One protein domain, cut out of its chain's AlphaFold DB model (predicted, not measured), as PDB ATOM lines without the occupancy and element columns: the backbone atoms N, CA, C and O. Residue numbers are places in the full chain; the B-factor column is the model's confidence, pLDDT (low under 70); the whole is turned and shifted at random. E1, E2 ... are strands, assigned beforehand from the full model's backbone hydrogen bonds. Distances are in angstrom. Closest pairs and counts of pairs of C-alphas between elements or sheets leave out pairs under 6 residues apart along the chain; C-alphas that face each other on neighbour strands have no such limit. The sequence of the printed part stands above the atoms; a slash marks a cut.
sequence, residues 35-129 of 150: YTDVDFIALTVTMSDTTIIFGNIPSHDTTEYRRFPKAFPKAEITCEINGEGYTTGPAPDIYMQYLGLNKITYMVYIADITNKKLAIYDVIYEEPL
ATOM      1  N   TYR A  35      -3.186  -9.946  52.212       98.44
ATOM      2  CA  TYR A  35      -3.100  -9.522  53.605       98.44
ATOM      3  C   TYR A  35      -1.800  -9.992  54.266       98.44
ATOM      4  O   TYR A  35      -1.804 -10.627  55.324       98.44
ATOM      5  N   THR A  36      -0.673  -9.742  53.602       98.00
ATOM      6  CA  THR A  36       0.659 -10.140  54.066       98.00
ATOM      7  C   THR A  36       1.707  -9.086  53.725       98.00
ATOM      8  O   THR A  36       1.485  -8.226  52.877       98.00
ATOM      9  N   ASP A  37       2.874  -9.195  54.363       97.94
ATOM     10  CA  ASP A  37       4.040  -8.336  54.121       97.94
ATOM     11  C   ASP A  37       4.936  -8.826  52.962       97.94
ATOM     12  O   ASP A  37       6.085  -8.402  52.843       97.94
ATOM     13  N   VAL A  38       4.454  -9.755  52.133       98.19
ATOM     14  CA  VAL A  38       5.203 -10.312  50.996       98.19
ATOM     15  C   VAL A  38       4.354 -10.303  49.735       98.19
ATOM     16  O   VAL A  38       3.134 -10.396  49.799       98.19
ATOM     17  N   ASP A  39       4.998 -10.223  48.576       98.50
ATOM     18  CA  ASP A  39       4.300 -10.275  47.293       98.50
ATOM     19  C   ASP A  39       3.838 -11.704  46.985       98.50
ATOM     20  O   ASP A  39       4.560 -12.674  47.243       98.50
ATOM     21  N   PHE A  40       2.659 -11.837  46.375       98.69
ATOM     22  CA  PHE A  40       2.251 -13.092  45.748       98.69
ATOM     23  C   PHE A  40       2.536 -13.024  44.255       98.69
ATOM     24  O   PHE A  40       2.116 -12.097  43.558       98.69
ATOM     25  N   ILE A  41       3.223 -14.041  43.753       98.56
ATOM     26  CA  ILE A  41       3.589 -14.178  42.345       98.56
ATOM     27  C   ILE A  41       2.763 -15.305  41.724       98.56
ATOM     28  O   ILE A  41       2.485 -16.304  42.384       98.56
ATOM     29  N   ALA A  42       2.353 -15.148  40.464       98.00
ATOM     30  CA  ALA A  42       1.585 -16.156  39.723       98.00
ATOM     31  C   ALA A  42       0.349 -16.682  40.490       98.00
ATOM     32  O   ALA A  42       0.090 -17.885  40.544       98.00
ATOM     33  N   LEU A  43      -0.414 -15.769  41.097       98.56
ATOM     34  CA  LEU A  43      -1.624 -16.073  41.849       98.56
ATOM     35  C   LEU A  43      -2.691 -16.689  40.937       98.56
ATOM     36  O   LEU A  43      -3.058 -16.114  39.903       98.56
ATOM     37  N   THR A  44      -3.234 -17.828  41.356       98.56
ATOM     38  CA  THR A  44      -4.386 -18.476  40.725       98.56
ATOM     39  C   THR A  44      -5.447 -18.815  41.757       98.56
ATOM     40  O   THR A  44      -5.143 -19.046  42.930       98.56
ATOM     41  N   VAL A  45      -6.699 -18.820  41.310       98.38
ATOM     42  CA  VAL A  45      -7.856 -19.175  42.129       98.38
ATOM     43  C   VAL A  45      -8.672 -20.208  41.372       98.38
ATOM     44  O   VAL A  45      -9.039 -19.983  40.216       98.38
ATOM     45  N   THR A  46      -8.968 -21.315  42.041       97.06
ATOM     46  CA  THR A  46      -9.763 -22.426  41.528       97.06
ATOM     47  C   THR A  46     -10.999 -22.624  42.398       97.06
ATOM     48  O   THR A  46     -10.912 -22.735  43.626       97.06
ATOM     49  N   MET A  47     -12.160 -22.674  41.749       93.69
ATOM     50  CA  MET A  47     -13.455 -22.984  42.355       93.69
ATOM     51  C   MET A  47     -14.212 -23.944  41.443       93.69
ATOM     52  O   MET A  47     -14.404 -23.649  40.263       93.69
ATOM     53  N   SER A  48     -14.646 -25.082  41.986       87.25
ATOM     54  CA  SER A  48     -15.218 -26.186  41.203       87.25
ATOM     55  C   SER A  48     -14.311 -26.570  40.016       87.25
ATOM     56  O   SER A  48     -13.215 -27.084  40.217       87.25
ATOM     57  N   ASP A  49     -14.760 -26.318  38.787       89.00
ATOM     58  CA  ASP A  49     -14.108 -26.623  37.511       89.00
ATOM     59  C   ASP A  49     -13.483 -25.390  36.835       89.00
ATOM     60  O   ASP A  49     -12.942 -25.490  35.732       89.00
ATOM     61  N   THR A  50     -13.539 -24.225  37.484       94.56
ATOM     62  CA  THR A  50     -13.045 -22.960  36.939       94.56
ATOM     63  C   THR A  50     -11.773 -22.522  37.656       94.56
ATOM     64  O   THR A  50     -11.783 -22.272  38.862       94.56
ATOM     65  N   THR A  51     -10.690 -22.349  36.895       97.31
ATOM     66  CA  THR A  51      -9.426 -21.764  37.363       97.31
ATOM     67  C   THR A  51      -9.157 -20.460  36.626       97.31
ATOM     68  O   THR A  51      -9.161 -20.425  35.394       97.31
ATOM     69  N   ILE A  52      -8.877 -19.389  37.368       98.38
ATOM     70  CA  ILE A  52      -8.528 -18.078  36.810       98.38
ATOM     71  C   ILE A  52      -7.165 -17.630  37.340       98.38
ATOM     72  O   ILE A  52      -6.874 -17.734  38.532       98.38
ATOM     73  N   ILE A  53      -6.334 -17.099  36.439       98.19
ATOM     74  CA  ILE A  53      -5.031 -16.512  36.760       98.19
ATOM     75  C   ILE A  53      -5.212 -15.018  37.044       98.19
ATOM     76  O   ILE A  53      -5.707 -14.262  36.201       98.19
ATOM     77  N   PHE A  54      -4.770 -14.592  38.223       98.00
ATOM     78  CA  PHE A  54      -4.802 -13.199  38.670       98.00
ATOM     79  C   PHE A  54      -3.463 -12.478  38.470       98.00
ATOM     80  O   PHE A  54      -3.447 -11.257  38.351       98.00
ATOM     81  N   GLY A  55      -2.358 -13.218  38.350       97.56
ATOM     82  CA  GLY A  55      -1.029 -12.652  38.119       97.56
ATOM     83  C   GLY A  55      -0.313 -12.314  39.423       97.56
ATOM     84  O   GLY A  55      -0.416 -13.059  40.391       97.56
ATOM     85  N   ASN A  56       0.449 -11.225  39.437       98.38
ATOM     86  CA  ASN A  56       1.223 -10.826  40.610       98.38
ATOM     87  C   ASN A  56       0.470  -9.754  41.391       98.38
ATOM     88  O   ASN A  56      -0.133  -8.867  40.788       98.38
ATOM     89  N   ILE A  57       0.554  -9.814  42.714       98.25
ATOM     90  CA  ILE A  57      -0.055  -8.837  43.611       98.25
ATOM     91  C   ILE A  57       0.948  -8.443  44.703       98.25
ATOM     92  O   ILE A  57       1.431  -9.319  45.430       98.25
ATOM     93  N   PRO A  58       1.282  -7.145  44.821       98.56
ATOM     94  CA  PRO A  58       2.151  -6.661  45.885       98.56
ATOM     95  C   PRO A  58       1.598  -6.942  47.287       98.56
ATOM     96  O   PRO A  58       0.400  -7.184  47.467       98.56
ATOM     97  N   SER A  59       2.467  -6.885  48.295       98.50
ATOM     98  CA  SER A  59       2.057  -6.867  49.705       98.50
ATOM     99  C   SER A  59       1.017  -5.771  49.967       98.50
ATOM    100  O   SER A  59       1.226  -4.628  49.551       98.50
ATOM    101  N   HIS A  60      -0.054  -6.089  50.700       98.44
ATOM    102  CA  HIS A  60      -1.126  -5.149  51.076       98.44
ATOM    103  C   HIS A  60      -1.833  -4.457  49.904       98.44
ATOM    104  O   HIS A  60      -2.340  -3.345  50.058       98.44
ATOM    105  N   ASP A  61      -1.902  -5.109  48.745       98.69
ATOM    106  CA  ASP A  61      -2.642  -4.619  47.580       98.69
ATOM    107  C   ASP A  61      -3.782  -5.574  47.192       98.69
ATOM    108  O   ASP A  61      -3.925  -6.665  47.760       98.69
ATOM    109  N   THR A  62      -4.614  -5.154  46.235       98.56
ATOM    110  CA  THR A  62      -5.720  -5.931  45.664       98.56
ATOM    111  C   THR A  62      -5.515  -6.238  44.181       98.56
ATOM    112  O   THR A  62      -4.928  -5.449  43.448       98.56
ATOM    113  N   THR A  63      -6.056  -7.360  43.709       98.62
ATOM    114  CA  THR A  63      -6.191  -7.614  42.267       98.62
ATOM    115  C   THR A  63      -7.334  -6.800  41.655       98.62
ATOM    116  O   THR A  63      -8.189  -6.267  42.356       98.62
ATOM    117  N   GLU A  64      -7.446  -6.819  40.329       98.06
ATOM    118  CA  GLU A  64      -8.724  -6.533  39.670       98.06
ATOM    119  C   GLU A  64      -9.758  -7.635  39.959       98.06
ATOM    120  O   GLU A  64      -9.399  -8.767  40.311       98.06
ATOM    121  N   TYR A  65     -11.042  -7.319  39.780       97.88
ATOM    122  CA  TYR A  65     -12.104  -8.324  39.847       97.88
ATOM    123  C   TYR A  65     -12.044  -9.278  38.655       97.88
ATOM    124  O   TYR A  65     -11.805  -8.879  37.511       97.88
ATOM    125  N   ARG A  66     -12.332 -10.552  38.913       97.94
ATOM    126  CA  ARG A  66     -12.532 -11.578  37.890       97.94
ATOM    127  C   ARG A  66     -13.840 -12.311  38.138       97.94
ATOM    128  O   ARG A  66     -14.139 -12.686  39.268       97.94
ATOM    129  N   ARG A  67     -14.593 -12.539  37.065       96.81
ATOM    130  CA  ARG A  67     -15.889 -13.210  37.126       96.81
ATOM    131  C   ARG A  67     -15.733 -14.721  37.200       96.81
ATOM    132  O   ARG A  67     -15.144 -15.317  36.300       96.81
ATOM    133  N   PHE A  68     -16.323 -15.323  38.224       96.31
ATOM    134  CA  PHE A  68     -16.552 -16.761  38.308       96.31
ATOM    135  C   PHE A  68     -18.031 -17.069  38.032       96.31
ATOM    136  O   PHE A  68     -18.895 -16.308  38.477       96.31
ATOM    137  N   PRO A  69     -18.355 -18.185  37.349       94.56
ATOM    138  CA  PRO A  69     -19.745 -18.615  37.166       94.56
ATOM    139  C   PRO A  69     -20.480 -18.836  38.494       94.56
ATOM    140  O   PRO A  69     -21.669 -18.570  38.602       94.56
ATOM    141  N   LYS A  70     -19.744 -19.297  39.506       92.88
ATOM    142  CA  LYS A  70     -20.184 -19.503  40.886       92.88
ATOM    143  C   LYS A  70     -18.985 -19.337  41.808       92.88
ATOM    144  O   LYS A  70     -17.872 -19.715  41.437       92.88
ATOM    145  N   ALA A  71     -19.209 -18.802  42.999       95.12
ATOM    146  CA  ALA A  71     -18.173 -18.678  44.015       95.12
ATOM    147  C   ALA A  71     -18.679 -19.116  45.390       95.12
ATOM    148  O   ALA A  71     -19.883 -19.147  45.651       95.12
ATOM    149  N   PHE A  72     -17.737 -19.441  46.275       95.44
ATOM    150  CA  PHE A  72     -18.002 -19.998  47.603       95.44
ATOM    151  C   PHE A  72     -17.176 -19.277  48.673       95.44
ATOM    152  O   PHE A  72     -16.164 -18.669  48.354       95.44
ATOM    153  N   PRO A  73     -17.498 -19.377  49.972       94.81
ATOM    154  CA  PRO A  73     -16.651 -18.802  51.020       94.81
ATOM    155  C   PRO A  73     -15.220 -19.366  51.082       94.81
ATOM    156  O   PRO A  73     -14.359 -18.790  51.742       94.81
ATOM    157  N   LYS A  74     -14.962 -20.512  50.436       94.88
ATOM    158  CA  LYS A  74     -13.635 -21.120  50.321       94.88
ATOM    159  C   LYS A  74     -13.288 -21.348  48.856       94.88
ATOM    160  O   LYS A  74     -14.152 -21.714  48.069       94.88
ATOM    161  N   ALA A  75     -12.012 -21.202  48.535       96.50
ATOM    162  CA  ALA A  75     -11.456 -21.483  47.223       96.50
ATOM    163  C   ALA A  75     -10.062 -22.095  47.377       96.50
ATOM    164  O   ALA A  75      -9.385 -21.875  48.393       96.50
ATOM    165  N   GLU A  76      -9.633 -22.848  46.369       97.94
ATOM    166  CA  GLU A  76      -8.229 -23.214  46.236       97.94
ATOM    167  C   GLU A  76      -7.489 -22.015  45.645       97.94
ATOM    168  O   GLU A  76      -7.787 -21.566  44.544       97.94
ATOM    169  N   ILE A  77      -6.554 -21.460  46.405       98.44
ATOM    170  CA  ILE A  77      -5.742 -20.315  46.012       98.44
ATOM    171  C   ILE A  77      -4.300 -20.772  46.058       98.44
ATOM    172  O   ILE A  77      -3.854 -21.272  47.093       98.44
ATOM    173  N   THR A  78      -3.581 -20.585  44.956       98.69
ATOM    174  CA  THR A  78      -2.157 -20.905  44.865       98.69
ATOM    175  C   THR A  78      -1.369 -19.688  44.421       98.69
ATOM    176  O   THR A  78      -1.820 -18.934  43.563       98.69
ATOM    177  N   CYS A  79      -0.168 -19.523  44.954       98.69
ATOM    178  CA  CYS A  79       0.785 -18.527  44.478       98.69
ATOM    179  C   CYS A  79       2.213 -18.963  44.794       98.69
ATOM    180  O   CYS A  79       2.441 -19.908  45.549       98.69
ATOM    181  N   GLU A  80       3.174 -18.240  44.246       98.56
ATOM    182  CA  GLU A  80       4.574 -18.320  44.618       98.56
ATOM    183  C   GLU A  80       4.932 -17.185  45.580       98.56
ATOM    184  O   GLU A  80       4.569 -16.028  45.368       98.56
ATOM    185  N   ILE A  81       5.673 -17.524  46.633       98.19
ATOM    186  CA  ILE A  81       6.256 -16.583  47.592       98.19
ATOM    187  C   ILE A  81       7.726 -16.968  47.730       98.19
ATOM    188  O   ILE A  81       8.041 -18.102  48.089       98.19
ATOM    189  N   ASN A  82       8.640 -16.048  47.409       95.12
ATOM    190  CA  ASN A  82      10.090 -16.301  47.394       95.12
ATOM    191  C   ASN A  82      10.506 -17.538  46.563       95.12
ATOM    192  O   ASN A  82      11.447 -18.245  46.917       95.12
ATOM    193  N   GLY A  83       9.802 -17.808  45.457       96.19
ATOM    194  CA  GLY A  83      10.065 -18.951  44.572       96.19
ATOM    195  C   GLY A  83       9.553 -20.301  45.089       96.19
ATOM    196  O   GLY A  83       9.832 -21.332  44.481       96.19
ATOM    197  N   GLU A  84       8.812 -20.322  46.198       98.19
ATOM    198  CA  GLU A  84       8.153 -21.522  46.710       98.19
ATOM    199  C   GLU A  84       6.637 -21.439  46.524       98.19
ATOM    200  O   GLU A  84       6.043 -20.382  46.714       98.19
ATOM    201  N   GLY A  85       6.001 -22.563  46.184       98.50
ATOM    202  CA  GLY A  85       4.550 -22.638  46.019       98.50
ATOM    203  C   GLY A  85       3.809 -22.729  47.353       98.50
ATOM    204  O   GLY A  85       4.128 -23.583  48.181       98.50
ATOM    205  N   TYR A  86       2.805 -21.873  47.526       98.75
ATOM    206  CA  TYR A  86       1.902 -21.809  48.671       98.75
ATOM    207  C   TYR A  86       0.467 -22.106  48.230       98.75
ATOM    208  O   TYR A  86       0.089 -21.793  47.099       98.75
ATOM    209  N   THR A  87      -0.343 -22.708  49.107       98.50
ATOM    210  CA  THR A  87      -1.731 -23.068  48.772       98.50
ATOM    211  C   THR A  87      -2.687 -23.055  49.967       98.50
ATOM    212  O   THR A  87      -2.290 -23.367  51.092       98.50
ATOM    213  N   THR A  88      -3.964 -22.737  49.736       98.06
ATOM    214  CA  THR A  88      -5.058 -23.014  50.693       98.06
ATOM    215  C   THR A  88      -5.488 -24.489  50.692       98.06
ATOM    216  O   THR A  88      -6.158 -24.934  51.629       98.06
ATOM    217  N   GLY A  89      -5.058 -25.255  49.685       95.81
ATOM    218  CA  GLY A  89      -5.465 -26.627  49.404       95.81
ATOM    219  C   GLY A  89      -6.797 -26.715  48.642       95.81
ATOM    220  O   GLY A  89      -7.491 -25.706  48.497       95.81
ATOM    221  N   PRO A  90      -7.183 -27.920  48.183       92.06
ATOM    222  CA  PRO A  90      -8.450 -28.124  47.489       92.06
ATOM    223  C   PRO A  90      -9.639 -27.689  48.351       92.06
ATOM    224  O   PRO A  90      -9.756 -28.085  49.516       92.06
ATOM    225  N   ALA A  91     -10.544 -26.905  47.770       85.62
ATOM    226  CA  ALA A  91     -11.784 -26.484  48.410       85.62
ATOM    227  C   ALA A  91     -12.957 -27.309  47.849       85.62
ATOM    228  O   ALA A  91     -13.447 -26.990  46.767       85.62
ATOM    229  N   PRO A  92     -13.406 -28.382  48.534       78.44
ATOM    230  CA  PRO A  92     -14.555 -29.149  48.069       78.44
ATOM    231  C   PRO A  92     -15.809 -28.277  48.130       78.44
ATOM    232  O   PRO A  92     -16.128 -27.746  49.187       78.44
ATOM    233  N   ASP A  93     -16.541 -28.163  47.030       77.94
ATOM    234  CA  ASP A  93     -17.774 -27.368  46.924       77.94
ATOM    235  C   ASP A  93     -19.009 -28.064  47.530       77.94
ATOM    236  O   ASP A  93     -20.074 -27.461  47.685       77.94
ATOM    237  N   ILE A  94     -18.869 -29.326  47.940       79.50
ATOM    238  CA  ILE A  94     -19.946 -30.121  48.532       79.50
ATOM    239  C   ILE A  94     -20.443 -29.450  49.825       79.50
ATOM    240  O   ILE A  94     -19.695 -29.292  50.792       79.50
ATOM    241  N   TYR A  95     -21.733 -29.103  49.849       78.31
ATOM    242  CA  TYR A  95     -22.422 -28.406  50.946       78.31
ATOM    243  C   TYR A  95     -21.968 -26.958  51.199       78.31
ATOM    244  O   TYR A  95     -22.286 -26.399  52.252       78.31
ATOM    245  N   MET A  96     -21.244 -26.333  50.265       86.19
ATOM    246  CA  MET A  96     -20.922 -24.911  50.370       86.19
ATOM    247  C   MET A  96     -22.084 -24.042  49.901       86.19
ATOM    248  O   MET A  96     -22.779 -24.353  48.938       86.19
ATOM    249  N   GLN A  97     -22.284 -22.927  50.599       90.81
ATOM    250  CA  GLN A  97     -23.232 -21.907  50.182       90.81
ATOM    251  C   GLN A  97     -22.636 -21.104  49.025       90.81
ATOM    252  O   GLN A  97     -21.502 -20.635  49.120       90.81
ATOM    253  N   TYR A  98     -23.414 -20.922  47.963       94.06
ATOM    254  CA  TYR A  98     -23.069 -20.013  46.881       94.06
ATOM    255  C   TYR A  98     -23.074 -18.557  47.352       94.06
ATOM    256  O   TYR A  98     -23.936 -18.144  48.133       94.06
ATOM    257  N   LEU A  99     -22.117 -17.777  46.857       94.56
ATOM    258  CA  LEU A  99     -22.033 -16.344  47.136       94.56
ATOM    259  C   LEU A  99     -23.000 -15.517  46.272       94.56
ATOM    260  O   LEU A  99     -23.224 -14.355  46.598       94.56
ATOM    261  N   GLY A 100     -23.598 -16.090  45.220       93.75
ATOM    262  CA  GLY A 100     -24.603 -15.435  44.373       93.75
ATOM    263  C   GLY A 100     -24.079 -14.216  43.603       93.75
ATOM    264  O   GLY A 100     -22.870 -14.039  43.431       93.75
ATOM    265  N   LEU A 101     -25.003 -13.360  43.158       94.56
ATOM    266  CA  LEU A 101     -24.727 -12.116  42.422       94.56
ATOM    267  C   LEU A 101     -24.101 -11.030  43.308       94.56
ATOM    268  O   LEU A 101     -24.754 -10.057  43.685       94.56
ATOM    269  N   ASN A 102     -22.824 -11.187  43.642       94.81
ATOM    270  CA  ASN A 102     -22.073 -10.247  44.472       94.81
ATOM    271  C   ASN A 102     -20.682  -9.952  43.900       94.81
ATOM    272  O   ASN A 102     -20.092 -10.759  43.179       94.81
ATOM    273  N   LYS A 103     -20.145  -8.795  44.282       97.06
ATOM    274  CA  LYS A 103     -18.718  -8.473  44.218       97.06
ATOM    275  C   LYS A 103     -18.111  -8.730  45.591       97.06
ATOM    276  O   LYS A 103     -18.556  -8.147  46.584       97.06
ATOM    277  N   ILE A 104     -17.121  -9.617  45.648       98.00
ATOM    278  CA  ILE A 104     -16.492 -10.053  46.898       98.00
ATOM    279  C   ILE A 104     -14.970  -9.941  46.840       98.00
ATOM    280  O   ILE A 104     -14.361 -10.079  45.777       98.00
ATOM    281  N   THR A 105     -14.354  -9.744  48.003       98.69
ATOM    282  CA  THR A 105     -12.900  -9.792  48.179       98.69
ATOM    283  C   THR A 105     -12.519 -10.887  49.169       98.69
ATOM    284  O   THR A 105     -12.971 -10.870  50.314       98.69
ATOM    285  N   TYR A 106     -11.646 -11.813  48.764       98.62
ATOM    286  CA  TYR A 106     -10.975 -12.701  49.714       98.62
ATOM    287  C   TYR A 106      -9.745 -12.024  50.297       98.62
ATOM    288  O   TYR A 106      -8.835 -11.637  49.561       98.62
ATOM    289  N   MET A 107      -9.679 -11.954  51.622       98.62
ATOM    290  CA  MET A 107      -8.460 -11.567  52.327       98.62
ATOM    291  C   MET A 107      -7.593 -12.805  52.538       98.62
ATOM    292  O   MET A 107      -7.959 -13.689  53.313       98.62
ATOM    293  N   VAL A 108      -6.458 -12.890  51.854       98.69
ATOM    294  CA  VAL A 108      -5.597 -14.079  51.876       98.69
ATOM    295  C   VAL A 108      -4.338 -13.798  52.680       98.69
ATOM    296  O   VAL A 108      -3.693 -12.772  52.481       98.69
ATOM    297  N   TYR A 109      -3.976 -14.722  53.571       98.50
ATOM    298  CA  TYR A 109      -2.774 -14.626  54.400       98.50
ATOM    299  C   TYR A 109      -2.013 -15.954  54.479       98.50
ATOM    300  O   TYR A 109      -2.549 -17.019  54.154       98.50
ATOM    301  N   ILE A 110      -0.761 -15.899  54.946       98.56
ATOM    302  CA  ILE A 110       0.052 -17.088  55.231       98.56
ATOM    303  C   ILE A 110      -0.369 -17.660  56.587       98.56
ATOM    304  O   ILE A 110      -0.071 -17.092  57.635       98.56
ATOM    305  N   ALA A 111      -1.047 -18.804  56.560       98.25
ATOM    306  CA  ALA A 111      -1.483 -19.509  57.761       98.25
ATOM    307  C   ALA A 111      -0.346 -20.301  58.419       98.25
ATOM    308  O   ALA A 111      -0.318 -20.442  59.640       98.25
ATOM    309  N   ASP A 112       0.575 -20.837  57.614       98.06
ATOM    310  CA  ASP A 112       1.750 -21.562  58.095       98.06
ATOM    311  C   ASP A 112       2.882 -21.477  57.067       98.06
ATOM    312  O   ASP A 112       2.789 -22.040  55.976       98.06
ATOM    313  N   ILE A 113       3.962 -20.784  57.426       95.81
ATOM    314  CA  ILE A 113       5.123 -20.604  56.549       95.81
ATOM    315  C   ILE A 113       5.912 -21.905  56.338       95.81
ATOM    316  O   ILE A 113       6.426 -22.148  55.253       95.81
ATOM    317  N   THR A 114       5.968 -22.781  57.346       97.25
ATOM    318  CA  THR A 114       6.744 -24.033  57.283       97.25
ATOM    319  C   THR A 114       6.071 -25.023  56.343       97.25
ATOM    320  O   THR A 114       6.729 -25.694  55.550       97.25
ATOM    321  N   ASN A 115       4.743 -25.088  56.421       97.75
ATOM    322  CA  ASN A 115       3.927 -25.980  55.603       97.75
ATOM    323  C   ASN A 115       3.433 -25.327  54.303       97.75
ATOM    324  O   ASN A 115       2.642 -25.941  53.590       97.75
ATOM    325  N   LYS A 116       3.888 -24.103  53.995       98.25
ATOM    326  CA  LYS A 116       3.542 -23.356  52.773       98.25
ATOM    327  C   LYS A 116       2.030 -23.206  52.583       98.25
ATOM    328  O   LYS A 116       1.478 -23.365  51.494       98.25
ATOM    329  N   LYS A 117       1.339 -22.944  53.690       98.50
ATOM    330  CA  LYS A 117      -0.117 -22.931  53.760       98.50
ATOM    331  C   LYS A 117      -0.646 -21.506  53.753       98.50
ATOM    332  O   LYS A 117      -0.266 -20.694  54.599       98.50
ATOM    333  N   LEU A 118      -1.587 -21.243  52.857       98.62
ATOM    334  CA  LEU A 118      -2.421 -20.047  52.862       98.62
ATOM    335  C   LEU A 118      -3.751 -20.334  53.557       98.62
ATOM    336  O   LEU A 118      -4.185 -21.483  53.685       98.62
ATOM    337  N   ALA A 119      -4.435 -19.276  53.961       98.25
ATOM    338  CA  ALA A 119      -5.846 -19.336  54.302       98.25
ATOM    339  C   ALA A 119      -6.551 -18.049  53.875       98.25
ATOM    340  O   ALA A 119      -5.941 -16.985  53.769       98.25
ATOM    341  N   ILE A 120      -7.857 -18.166  53.657       98.12
ATOM    342  CA  ILE A 120      -8.749 -17.018  53.540       98.12
ATOM    343  C   ILE A 120      -9.113 -16.614  54.970       98.12
ATOM    344  O   ILE A 120      -9.682 -17.414  55.714       98.12
ATOM    345  N   TYR A 121      -8.706 -15.412  55.370       96.44
ATOM    346  CA  TYR A 121      -9.028 -14.827  56.670       96.44
ATOM    347  C   TYR A 121     -10.499 -14.418  56.735       96.44
ATOM    348  O   TYR A 121     -11.182 -14.747  57.703       96.44
ATOM    349  N   ASP A 122     -10.971 -13.735  55.690       97.44
ATOM    350  CA  ASP A 122     -12.332 -13.218  55.590       97.44
ATOM    351  C   ASP A 122     -12.791 -13.110  54.126       97.44
ATOM    352  O   ASP A 122     -11.970 -13.071  53.198       97.44
ATOM    353  N   VAL A 123     -14.110 -13.054  53.941       97.69
ATOM    354  CA  VAL A 123     -14.797 -12.811  52.669       97.69
ATOM    355  C   VAL A 123     -15.598 -11.520  52.799       97.69
ATOM    356  O   VAL A 123     -16.675 -11.497  53.395       97.69
ATOM    357  N   ILE A 124     -15.083 -10.438  52.222       98.00
ATOM    358  CA  ILE A 124     -15.742  -9.131  52.273       98.00
ATOM    359  C   ILE A 124     -16.747  -9.043  51.127       98.00
ATOM    360  O   ILE A 124     -16.358  -9.114  49.964       98.00
ATOM    361  N   TYR A 125     -18.025  -8.853  51.450       96.44
ATOM    362  CA  TYR A 125     -19.058  -8.493  50.477       96.44
ATOM    363  C   TYR A 125     -19.052  -6.983  50.279       96.44
ATOM    364  O   TYR A 125     -19.231  -6.238  51.244       96.44
ATOM    365  N   GLU A 126     -18.850  -6.530  49.046       94.12
ATOM    366  CA  GLU A 126     -18.748  -5.098  48.755       94.12
ATOM    367  C   GLU A 126     -20.059  -4.532  48.231       94.12
ATOM    368  O   GLU A 126     -20.617  -3.609  48.820       94.12
ATOM    369  N   GLU A 127     -20.579  -5.108  47.152       90.69
ATOM    370  CA  GLU A 127     -21.845  -4.690  46.560       90.69
ATOM    371  C   GLU A 127     -22.486  -5.837  45.764       90.69
ATOM    372  O   GLU A 127     -21.777  -6.744  45.314       90.69
ATOM    373  N   PRO A 128     -23.817  -5.818  45.567       90.75
ATOM    374  CA  PRO A 128     -24.478  -6.730  44.643       90.75
ATOM    375  C   PRO A 128     -23.948  -6.558  43.219       90.75
ATOM    376  O   PRO A 128     -23.703  -5.437  42.764       90.75
ATOM    377  N   LEU A 129     -23.815  -7.664  42.495       88.88
ATOM    378  CA  LEU A 129     -23.432  -7.631  41.094       88.88
ATOM    379  C   LEU A 129     -24.626  -7.187  40.242       88.88
ATOM    380  O   LEU A 129     -25.707  -7.767  40.318       88.88
TER     381      LEU A 129
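AT A GLANCE: This is residues 35 to 129 of the 150 residues of an uncharacterized protein of Bacteroidetes bacterium (UniProt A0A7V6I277). Picture a small two-layer sandwich, in which a twisted sheet of four strands, E2, E1, E4 and E5, is crossed by a long hairpin of two strands, E6 and E7. The two layers are only partly face to face, and they come closest at one edge, where E5 meets E7. The printed part has 95 residues, with seven named strands running E1 to E7 in order along the chain and no named helix; the class is all strand. The larger sheet has the order E2, E1, E4, E5 and the smaller E6, E7, both antiparallel. The whole is compact, with a radius of gyration of the C-alphas of 12.8 A, and spans 35 by 26 by 20 A.

IN THESE COORDINATES: Begin in the larger sheet: find C-alpha 40 at (2.251, -13.092, 45.748), from where E1, residues 40 to 47, runs 18.9 A and bends by 52 degrees at residue 43. E2, residues 50 to 57, is 20.3 A long and ends at C-alpha 57, (-0.055, -8.837, 43.611). E4 is residues 76 to 81, 16.0 A, and E5 is residues 84 to 87, 10.2 A. E3, residues 66 to 68, is 6.6 A long. In the second sheet look for E6, residues 102 to 112, 29.7 A, and E7, residues 117 to 128, 30.6 A, which ends at C-alpha 128, (-24.478, -6.730, 44.643).

HOW THE PARTS SIT: In the larger sheet E1 and E2 form a hairpin at 160 degrees; look at N 43 and O 55, 2.8 A apart and within hydrogen-bond range. On the other side of E1 is E4, antiparallel at 171 degrees, with N 44 and O 78 at 2.8 A. E4 and E5 form a hairpin at 159 degrees, with N 86 and O 79 at 2.8 A. E2 and E5 are the edge strands. The hairpin E6 and E7 stands at 164 degrees, with N 105 and O 124 at 2.9 A. The two sheets form a sandwich, two sheets face to face: the facing parts are 9.5 A centre to centre, their best planes 25 degrees apart, and their strands at 63 degrees. The closest C-alphas of E5 and E7 are those of Thr 87 and Leu 118, 5.1 A apart. E5 and E6 are near each other, while E1 and E6 are apart. E3 pairs with no named strand; its closest C-alpha to E2 is that of Phe 68, 7.3 A from that of Thr 50.

THE WHOLE: The C-alphas farthest apart are those of Thr 114 and Leu 129, at 38.0 A. The printed part has no cut. The link from E5 to E6, residues 88 to 101, is long and leads from one sheet to the other. The mean pLDDT of the printed part is 95.8, and no printed residue is under 70.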